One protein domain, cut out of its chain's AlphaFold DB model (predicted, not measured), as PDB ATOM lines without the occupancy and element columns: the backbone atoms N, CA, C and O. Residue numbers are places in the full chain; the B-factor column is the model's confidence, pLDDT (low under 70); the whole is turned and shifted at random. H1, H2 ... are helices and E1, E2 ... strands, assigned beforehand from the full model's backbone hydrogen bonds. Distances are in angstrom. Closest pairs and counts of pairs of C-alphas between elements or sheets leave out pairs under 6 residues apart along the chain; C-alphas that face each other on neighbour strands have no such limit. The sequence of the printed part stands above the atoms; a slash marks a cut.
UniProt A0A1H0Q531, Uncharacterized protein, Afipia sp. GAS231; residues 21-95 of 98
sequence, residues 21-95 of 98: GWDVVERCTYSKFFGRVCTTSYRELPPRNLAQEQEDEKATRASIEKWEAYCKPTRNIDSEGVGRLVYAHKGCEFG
ATOM      1  N   GLY A  21     123.977 168.124 130.397       71.12
ATOM      2  CA  GLY A  21     122.535 168.033 130.294       71.12
ATOM      3  C   GLY A  21     121.904 169.423 130.299       71.12
ATOM      4  O   GLY A  21     122.342 170.323 131.015       71.12
ATOM      5  N   TRP A  22     120.839 169.585 129.523       81.50
ATOM      6  CA  TRP A  22     120.012 170.785 129.538       81.50
ATOM      7  C   TRP A  22     118.637 170.429 130.088       81.50
ATOM      8  O   TRP A  22     117.957 169.558 129.547       81.50
ATOM      9  N   ASP A  23     118.211 171.135 131.130       84.88
ATOM     10  CA  ASP A  23     116.841 171.081 131.619       84.88
ATOM     11  C   ASP A  23     115.967 172.049 130.821       84.88
ATOM     12  O   ASP A  23     116.277 173.238 130.676       84.88
ATOM     13  N   VAL A  24     114.827 171.549 130.346       90.06
ATOM     14  CA  VAL A  24     113.786 172.370 129.723       90.06
ATOM     15  C   VAL A  24     112.807 172.803 130.806       90.06
ATOM     16  O   VAL A  24     112.067 171.993 131.358       90.06
ATOM     17  N   VAL A  25     112.791 174.097 131.110       90.56
ATOM     18  CA  VAL A  25     111.900 174.679 132.113       90.56
ATOM     19  C   VAL A  25     110.823 175.488 131.408       90.56
ATOM     20  O   VAL A  25     111.106 176.536 130.827       90.56
ATOM     21  N   GLU A  26     109.579 175.025 131.498       94.19
ATOM     22  CA  GLU A  26     108.408 175.780 131.057       94.19
ATOM     23  C   GLU A  26     107.812 176.556 132.238       94.19
ATOM     24  O   GLU A  26     107.530 176.000 133.300       94.19
ATOM     25  N   ARG A  27     107.621 177.867 132.064       93.12
ATOM     26  CA  ARG A  27     106.936 178.722 133.038       93.12
ATOM     27  C   ARG A  27     105.713 179.342 132.395       93.12
ATOM     28  O   ARG A  27     105.835 180.133 131.464       93.12
ATOM     29  N   CYS A  28     104.544 179.023 132.931       94.06
ATOM     30  CA  CYS A  28     103.282 179.597 132.491       94.06
ATOM     31  C   CYS A  28     102.781 180.637 133.493       94.06
ATOM     32  O   CYS A  28     102.729 180.381 134.693       94.06
ATOM     33  N   THR A  29     102.376 181.800 132.992       92.69
ATOM     34  CA  THR A  29     101.714 182.854 133.765       92.69
ATOM     35  C   THR A  29     100.351 183.140 133.153       92.69
ATOM     36  O   THR A  29     100.187 183.135 131.932       92.69
ATOM     37  N   TYR A  30      99.350 183.384 133.996       93.50
ATOM     38  CA  TYR A  30      98.019 183.757 133.538       93.50
ATOM     39  C   TYR A  30      97.851 185.278 133.545       93.50
ATOM     40  O   TYR A  30      98.065 185.932 134.563       93.50
ATOM     41  N   SER A  31      97.440 185.832 132.408       88.88
ATOM     42  CA  SER A  31      97.090 187.238 132.238       88.88
ATOM     43  C   SER A  31      95.603 187.377 131.946       88.88
ATOM     44  O   SER A  31      95.054 186.676 131.099       88.88
ATOM     45  N   LYS A  32      94.959 188.359 132.582       88.88
ATOM     46  CA  LYS A  32      93.559 188.713 132.306       88.88
ATOM     47  C   LYS A  32      93.331 189.132 130.845       88.88
ATOM     48  O   LYS A  32      92.230 188.964 130.339       88.88
ATOM     49  N   PHE A  33      94.353 189.677 130.180       88.94
ATOM     50  CA  PHE A  33      94.243 190.217 128.819       88.94
ATOM     51  C   PHE A  33      94.677 189.227 127.733       88.94
ATOM     52  O   PHE A  33      94.141 189.265 126.633       88.94
ATOM     53  N   PHE A  34      95.631 188.344 128.039       86.75
ATOM     54  CA  PHE A  34      96.255 187.450 127.054       86.75
ATOM     55  C   PHE A  34      96.054 185.956 127.361       86.75
ATOM     56  O   PHE A  34      96.563 185.104 126.640       86.75
ATOM     57  N   GLY A  35      95.315 185.615 128.422       90.88
ATOM     58  CA  GLY A  35      95.122 184.230 128.848       90.88
ATOM     59  C   GLY A  35      96.403 183.606 129.410       90.88
ATOM     60  O   GLY A  35      97.206 184.283 130.056       90.88
ATOM     61  N   ARG A  36      96.592 182.295 129.204       93.00
ATOM     62  CA  ARG A  36      97.795 181.575 129.654       93.00
ATOM     63  C   ARG A  36      98.941 181.822 128.677       93.00
ATOM     64  O   ARG A  36      98.891 181.354 127.545       93.00
ATOM     65  N   VAL A  37      99.984 182.498 129.141       92.81
ATOM     66  CA  VAL A  37     101.217 182.733 128.383       92.81
ATOM     67  C   VAL A  37     102.318 181.873 128.989       92.81
ATOM     68  O   VAL A  37     102.562 181.954 130.192       92.81
ATOM     69  N   CYS A  38     102.957 181.034 128.179       93.25
ATOM     70  CA  CYS A  38     104.035 180.152 128.616       93.25
ATOM     71  C   CYS A  38     105.346 180.535 127.934       93.25
ATOM     72  O   CYS A  38     105.362 180.841 126.742       93.25
ATOM     73  N   THR A  39     106.431 180.492 128.699       92.19
ATOM     74  CA  THR A  39     107.789 180.712 128.208       92.19
ATOM     75  C   THR A  39     108.632 179.492 128.530       92.19
ATOM     76  O   THR A  39     108.705 179.068 129.686       92.19
ATOM     77  N   THR A  40     109.303 178.960 127.513       94.69
ATOM     78  CA  THR A  40     110.269 177.871 127.653       94.69
ATOM     79  C   THR A  40     111.671 178.451 127.771       94.69
ATOM     80  O   THR A  40     112.079 179.281 126.960       94.69
ATOM     81  N   SER A  41     112.415 178.018 128.782       91.44
ATOM     82  CA  SER A  41     113.823 178.364 128.979       91.44
ATOM     83  C   SER A  41     114.655 177.100 129.126       91.44
ATOM     84  O   SER A  41     114.209 176.148 129.764       91.44
ATOM     85  N   TYR A  42     115.861 177.115 128.571       90.25
ATOM     86  CA  TYR A  42     116.833 176.038 128.719       90.25
ATOM     87  C   TYR A  42     117.811 176.415 129.825       90.25
ATOM     88  O   TYR A  42     118.321 177.537 129.848       90.25
ATOM     89  N   ARG A  43     118.038 175.500 130.760       87.00
ATOM     90  CA  ARG A  43     118.974 175.680 131.866       87.00
ATOM     91  C   ARG A  43     120.036 174.598 131.796       87.00
ATOM     92  O   ARG A  43     119.706 173.423 131.727       87.00
ATOM     93  N   GLU A  44     121.294 175.003 131.864       86.62
ATOM     94  CA  GLU A  44     122.409 174.069 131.970       86.62
ATOM     95  C   GLU A  44     122.385 173.378 133.339       86.62
ATOM     96  O   GLU A  44     122.214 174.031 134.382       86.62
ATOM     97  N   LEU A  45     122.501 172.052 133.337       82.56
ATOM     98  CA  LEU A  45     122.604 171.272 134.561       82.56
ATOM     99  C   LEU A  45     123.989 171.471 135.193       82.56
ATOM    100  O   LEU A  45     124.981 171.613 134.480       82.56
ATOM    101  N   PRO A  46     124.084 171.485 136.536       82.25
ATOM    102  CA  PRO A  46     125.379 171.569 137.193       82.25
ATOM    103  C   PRO A  46     126.254 170.367 136.798       82.25
ATOM    104  O   PRO A  46     125.728 169.261 136.628       82.25
ATOM    105  N   PRO A  47     127.583 170.551 136.696       81.06
ATOM    106  CA  PRO A  47     128.487 169.458 136.378       81.06
ATOM    107  C   PRO A  47     128.392 168.384 137.466       81.06
ATOM    108  O   PRO A  47     128.546 168.673 138.655       81.06
ATOM    109  N   ARG A  48     128.123 167.142 137.055       80.12
ATOM    110  CA  ARG A  48     128.132 165.981 137.952       80.12
ATOM    111  C   ARG A  48     129.569 165.533 138.179       80.12
ATOM    112  O   ARG A  48     130.389 165.578 137.263       80.12
ATOM    113  N   ASN A  49     129.877 165.105 139.398       84.62
ATOM    114  CA  ASN A  49     131.166 164.494 139.709       84.62
ATOM    115  C   ASN A  49     131.066 162.957 139.740       84.62
ATOM    116  O   ASN A  49     129.984 162.394 139.897       84.62
ATOM    117  N   LEU A  50     132.216 162.280 139.643       85.69
ATOM    118  CA  LEU A  50     132.291 160.811 139.641       85.69
ATOM    119  C   LEU A  50     131.695 160.168 140.904       85.69
ATOM    120  O   LEU A  50     131.190 159.052 140.843       85.69
ATOM    121  N   ALA A  51     131.750 160.846 142.053       87.62
ATOM    122  CA  ALA A  51     131.179 160.315 143.291       87.62
ATOM    123  C   ALA A  51     129.643 160.282 143.231       87.62
ATOM    124  O   ALA A  51     129.040 159.294 143.638       87.62
ATOM    125  N   GLN A  52     129.019 161.317 142.664       84.38
ATOM    126  CA  GLN A  52     127.572 161.361 142.446       84.38
ATOM    127  C   GLN A  52     127.129 160.263 141.479       84.38
ATOM    128  O   GLN A  52     126.179 159.548 141.772       84.38
ATOM    129  N   GLU A  53     127.853 160.071 140.375       86.44
ATOM    130  CA  GLU A  53     127.556 158.994 139.422       86.44
ATOM    131  C   GLU A  53     127.610 157.612 140.088       86.44
ATOM    132  O   GLU A  53     126.708 156.798 139.903       86.44
ATOM    133  N   GLN A  54     128.609 157.365 140.940       88.06
ATOM    134  CA  GLN A  54     128.714 156.114 141.694       88.06
ATOM    135  C   GLN A  54     127.566 155.922 142.695       88.06
ATOM    136  O   GLN A  54     127.072 154.804 142.869       88.06
ATOM    137  N   GLU A  55     127.132 156.988 143.367       90.81
ATOM    138  CA  GLU A  55     125.979 156.938 144.268       90.81
ATOM    139  C   GLU A  55     124.681 156.634 143.506       90.81
ATOM    140  O   GLU A  55     123.905 155.777 143.939       90.81
ATOM    141  N   ASP A  56     124.478 157.256 142.343       88.31
ATOM    142  CA  ASP A  56     123.322 157.010 141.478       88.31
ATOM    143  C   ASP A  56     123.321 155.586 140.911       88.31
ATOM    144  O   ASP A  56     122.279 154.924 140.870       88.31
ATOM    145  N   GLU A  57     124.485 155.074 140.509       90.38
ATOM    146  CA  GLU A  57     124.649 153.689 140.070       90.38
ATOM    147  C   GLU A  57     124.330 152.709 141.198       90.38
ATOM    148  O   GLU A  57     123.641 151.710 140.975       90.38
ATOM    149  N   LYS A  58     124.780 153.003 142.422       93.75
ATOM    150  CA  LYS A  58     124.473 152.195 143.605       93.75
ATOM    151  C   LYS A  58     122.977 152.203 143.910       93.75
ATOM    152  O   LYS A  58     122.405 151.141 144.157       93.75
ATOM    153  N   ALA A  59     122.330 153.366 143.862       90.88
ATOM    154  CA  ALA A  59     120.885 153.484 144.053       90.88
ATOM    155  C   ALA A  59     120.111 152.731 142.958       90.88
ATOM    156  O   ALA A  59     119.167 151.992 143.245       90.88
ATOM    157  N   THR A  60     120.562 152.847 141.708       90.06
ATOM    158  CA  THR A  60     119.993 152.130 140.562       90.06
ATOM    159  C   THR A  60     120.135 150.621 140.726       90.06
ATOM    160  O   THR A  60     119.174 149.887 140.498       90.06
ATOM    161  N   ARG A  61     121.309 150.146 141.160       92.31
ATOM    162  CA  ARG A  61     121.566 148.730 141.442       92.31
ATOM    163  C   ARG A  61     120.631 148.213 142.528       92.31
ATOM    164  O   ARG A  61     119.974 147.204 142.308       92.31
ATOM    165  N   ALA A  62     120.508 148.937 143.637       92.62
ATOM    166  CA  ALA A  62     119.623 148.560 144.733       92.62
ATOM    167  C   ALA A  62     118.146 148.489 144.294       92.62
ATOM    168  O   ALA A  62     117.426 147.569 144.676       92.62
ATOM    169  N   SER A  63     117.697 149.425 143.449       89.88
ATOM    170  CA  SER A  63     116.351 149.389 142.858       89.88
ATOM    171  C   SER A  63     116.148 148.167 141.954       89.88
ATOM    172  O   SER A  63     115.109 147.512 142.039       89.88
ATOM    173  N   ILE A  64     117.141 147.823 141.126       91.06
ATOM    174  CA  ILE A  64     117.102 146.622 140.278       91.06
ATOM    175  C   ILE A  64     117.043 145.363 141.138       91.06
ATOM    176  O   ILE A  64     116.174 144.536 140.910       91.06
ATOM    177  N   GLU A  65     117.911 145.233 142.140       93.19
ATOM    178  CA  GLU A  65     117.959 144.053 143.010       93.19
ATOM    179  C   GLU A  65     116.632 143.833 143.744       93.19
ATOM    180  O   GLU A  65     116.128 142.712 143.802       93.19
ATOM    181  N   LYS A  66     116.024 144.910 144.255       92.12
ATOM    182  CA  LYS A  66     114.703 144.850 144.889       92.12
ATOM    183  C   LYS A  66     113.631 144.383 143.901       92.12
ATOM    184  O   LYS A  66     112.848 143.492 144.229       92.12
ATOM    185  N   TRP A  67     113.616 144.956 142.698       93.19
ATOM    186  CA  TRP A  67     112.677 144.570 141.646       93.19
ATOM    187  C   TRP A  67     112.900 143.123 141.187       93.19
ATOM    188  O   TRP A  67     111.941 142.373 141.071       93.19
ATOM    189  N   GLU A  68     114.139 142.671 140.990       93.00
ATOM    190  CA  GLU A  68     114.446 141.286 140.605       93.00
ATOM    191  C   GLU A  68     114.041 140.289 141.697       93.00
ATOM    192  O   GLU A  68     113.489 139.230 141.388       93.00
ATOM    193  N   ALA A  69     114.253 140.634 142.971       93.12
ATOM    194  CA  ALA A  69     113.857 139.803 144.102       93.12
ATOM    195  C   ALA A  69     112.333 139.621 144.192       93.12
ATOM    196  O   ALA A  69     111.862 138.523 144.509       93.12
ATOM    197  N   TYR A  70     111.570 140.676 143.896       92.06
ATOM    198  CA  TYR A  70     110.112 140.626 143.878       92.06
ATOM    199  C   TYR A  70     109.584 139.995 142.580       92.06
ATOM    200  O   TYR A  70     108.944 138.947 142.611       92.06
ATOM    201  N   CYS A  71     109.913 140.571 141.423       93.44
ATOM    202  CA  CYS A  71     109.363 140.211 140.117       93.44
ATOM    203  C   CYS A  71     109.923 138.923 139.508       93.44
ATOM    204  O   CYS A  71     109.284 138.370 138.612       93.44
ATOM    205  N   LYS A  72     111.089 138.441 139.958       93.88
ATOM    206  CA  LYS A  72     111.728 137.180 139.532       93.88
ATOM    207  C   LYS A  72     111.680 136.949 138.010       93.88
ATOM    208  O   LYS A  72     111.103 135.955 137.554       93.88
ATOM    209  N   PRO A  73     112.247 137.867 137.206       92.38
ATOM    210  CA  PRO A  73     112.196 137.773 135.753       92.38
ATOM    211  C   PRO A  73     112.884 136.495 135.269       92.38
ATOM    212  O   PRO A  73     114.050 136.244 135.559       92.38
ATOM    213  N   THR A  74     112.168 135.689 134.492       92.62
ATOM    214  CA  THR A  74     112.697 134.475 133.866       92.62
ATOM    215  C   THR A  74     112.539 134.576 132.358       92.62
ATOM    216  O   THR A  74     111.490 134.988 131.862       92.62
ATOM    217  N   ARG A  75     113.573 134.201 131.603       91.62
ATOM    218  CA  ARG A  75     113.512 134.179 130.139       91.62
ATOM    219  C   ARG A  75     112.980 132.834 129.664       91.62
ATOM    220  O   ARG A  75     113.594 131.805 129.925       91.62
ATOM    221  N   ASN A  76     111.872 132.859 128.938       91.06
ATOM    222  CA  ASN A  76     111.324 131.705 128.240       91.06
ATOM    223  C   ASN A  76     111.561 131.866 126.735       91.06
ATOM    224  O   ASN A  76     111.394 132.965 126.210       91.06
ATOM    225  N   ILE A  77     111.971 130.804 126.050       92.81
ATOM    226  CA  ILE A  77     112.189 130.797 124.601       92.81
ATOM    227  C   ILE A  77     111.114 129.897 124.002       92.81
ATOM    228  O   ILE A  77     110.993 128.741 124.407       92.81
ATOM    229  N   ASP A  78     110.310 130.435 123.089       88.00
ATOM    230  CA  ASP A  78     109.274 129.652 122.416       88.00
ATOM    231  C   ASP A  78     109.840 128.770 121.287       88.00
ATOM    232  O   ASP A  78     111.039 128.776 121.000       88.00
ATOM    233  N   SER A  79     108.971 127.971 120.660       90.88
ATOM    234  CA  SER A  79     109.340 127.056 119.568       90.88
ATOM    235  C   SER A  79     109.940 127.764 118.353       90.88
ATOM    236  O   SER A  79     110.667 127.138 117.589       90.88
ATOM    237  N   GLU A  80     109.670 129.062 118.204       94.31
ATOM    238  CA  GLU A  80     110.162 129.908 117.117       94.31
ATOM    239  C   GLU A  80     111.481 130.614 117.483       94.31
ATOM    240  O   GLU A  80     112.010 131.410 116.708       94.31
ATOM    241  N   GLY A  81     112.026 130.346 118.677       92.12
ATOM    242  CA  GLY A  81     113.256 130.960 119.168       92.12
ATOM    243  C   GLY A  81     113.072 132.371 119.735       92.12
ATOM    244  O   GLY A  81     114.065 133.044 120.029       92.12
ATOM    245  N   VAL A  82     111.837 132.846 119.926       92.25
ATOM    246  CA  VAL A  82     111.574 134.178 120.481       92.25
ATOM    247  C   VAL A  82     111.657 134.125 122.004       92.25
ATOM    248  O   VAL A  82     110.891 133.449 122.688       92.25
ATOM    249  N   GLY A  83     112.609 134.879 122.555       90.94
ATOM    250  CA  GLY A  83     112.772 135.036 123.997       90.94
ATOM    251  C   GLY A  83     111.778 136.043 124.576       90.94
ATOM    252  O   GLY A  83     111.821 137.218 124.220       90.94
ATOM    253  N   ARG A  84     110.938 135.609 125.514       89.50
ATOM    254  CA  ARG A  84     110.004 136.449 126.277       89.50
ATOM    255  C   ARG A  84     110.367 136.417 127.756       89.50
ATOM    256  O   ARG A  84     110.791 135.384 128.270       89.50
ATOM    257  N   LEU A  85     110.206 137.545 128.442       90.44
ATOM    258  CA  LEU A  85     110.330 137.592 129.896       90.44
ATOM    259  C   LEU A  85     108.994 137.222 130.539       90.44
ATOM    260  O   LEU A  85     107.934 137.660 130.098       90.44
ATOM    261  N   VAL A  86     109.072 136.397 131.575       90.94
ATOM    262  CA  VAL A  86     107.961 135.994 132.433       90.94
ATOM    263  C   VAL A  86     108.277 136.474 133.843       90.94
ATOM    264  O   VAL A  86     109.417 136.357 134.291       90.94
ATOM    265  N   TYR A  87     107.275 137.007 134.535       92.56
ATOM    266  CA  TYR A  87     107.416 137.605 135.861       92.56
ATOM    267  C   TYR A  87     106.508 136.902 136.873       92.56
ATOM    268  O   TYR A  87     105.462 136.364 136.509       92.56
ATOM    269  N   ALA A  88     106.898 136.925 138.146       91.81
ATOM    270  CA  ALA A  88     106.134 136.328 139.239       91.81
ATOM    271  C   ALA A  88     104.873 137.129 139.611       91.81
ATOM    272  O   ALA A  88     103.893 136.544 140.073       91.81
ATOM    273  N   HIS A  89     104.877 138.448 139.393       88.94
ATOM    274  CA  HIS A  89     103.779 139.351 139.747       88.94
ATOM    275  C   HIS A  89     103.338 140.195 138.544       88.94
ATOM    276  O   HIS A  89     104.137 140.505 137.661       88.94
ATOM    277  N   LYS A  90     102.050 140.563 138.510       87.94
ATOM    278  CA  LYS A  90     101.493 141.478 137.500       87.94
ATOM    279  C   LYS A  90     101.985 142.901 137.758       87.94
ATOM    280  O   LYS A  90     102.028 143.315 138.912       87.94
ATOM    281  N   GLY A  91     102.283 143.648 136.702       87.25
ATOM    282  CA  GLY A  91     102.811 145.011 136.770       87.25
ATOM    283  C   GLY A  91     104.334 145.083 136.621       87.25
ATOM    284  O   GLY A  91     104.861 146.110 136.199       87.25
ATOM    285  N   CYS A  92     105.035 143.976 136.867       90.19
ATOM    286  CA  CYS A  92     106.481 143.856 136.690       90.19
ATOM    287  C   CYS A  92     106.938 144.067 135.238       90.19
ATOM    288  O   CYS A  92     108.067 144.493 135.001       90.19
ATOM    289  N   GLU A  93     106.059 143.816 134.266       86.06
ATOM    290  CA  GLU A  93     106.280 144.077 132.844       86.06
ATOM    291  C   GLU A  93     106.488 145.566 132.520       86.06
ATOM    292  O   GLU A  93     107.071 145.888 131.484       86.06
ATOM    293  N   PHE A  94     106.054 146.470 133.405       86.00
ATOM    294  CA  PHE A  94     106.212 147.919 133.246       86.00
ATOM    295  C   PHE A  94     107.477 148.469 133.926       86.00
ATOM    296  O   PHE A  94     107.801 149.646 133.760       86.00
ATOM    297  N   GLY A  95     108.231 147.628 134.646       78.69
ATOM    298  CA  GLY A  95     109.550 147.956 135.187       78.69
ATOM    299  C   GLY A  95     109.593 148.257 136.689       78.69
ATOM    300  O   GLY A  95     108.835 147.710 137.482       78.69
TER     301      GLY A  95
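AT A GLANCE: This is residues 21 to 95 of the 98 residues of an uncharacterized protein of Afipia sp. GAS231 (UniProt A0A1H0Q531). The model is an open arch: the long strand hairpin E1 and E2 makes one leg, the long helix H1 the other, and the small hairpin E3 and E4 sits at the far end of H1. Printed are 75 residues with four named strands and one named helix, in the order E1, E2, H1, E3, E4, of mixed class. The whole is extended, with a radius of gyration of the C-alphas of 21.9 A and spans of 64 by 36 by 24 A.

HOW THE PARTS SIT: E1, residues 22 to 31, and E2, residues 35 to 44, form a hairpin, antiparallel at 160 degrees; N 23 and O 43 are within hydrogen-bond range at 2.8 A. In H1, residues 50 to 71, every O i to N i+4 pair is within range. H1 is apart from E1. E3, residues 74 to 77, and E4, residues 83 to 86, form a hairpin, antiparallel at 144 degrees, with N 76 and O 84 at 2.8 A. E1 and E2 are apart from E3 and E4.

IN THESE COORDINATES: E1 begins at C-alpha 22 (120.012, 170.785, 129.538) and measures 28.3 A, E2 29.3 A, H1 30.8 A. E4 ends at C-alpha 86 (107.961, 135.994, 132.433).

THE WHOLE: The C-alphas farthest apart, of Phe 33 and Ser 79, are 65.6 A apart. Residues 49 to 63, of which 50 to 63 belong to H1, stand free. The four links are tight. The printed part has no cut, and no printed residue is under 70 in pLDDT.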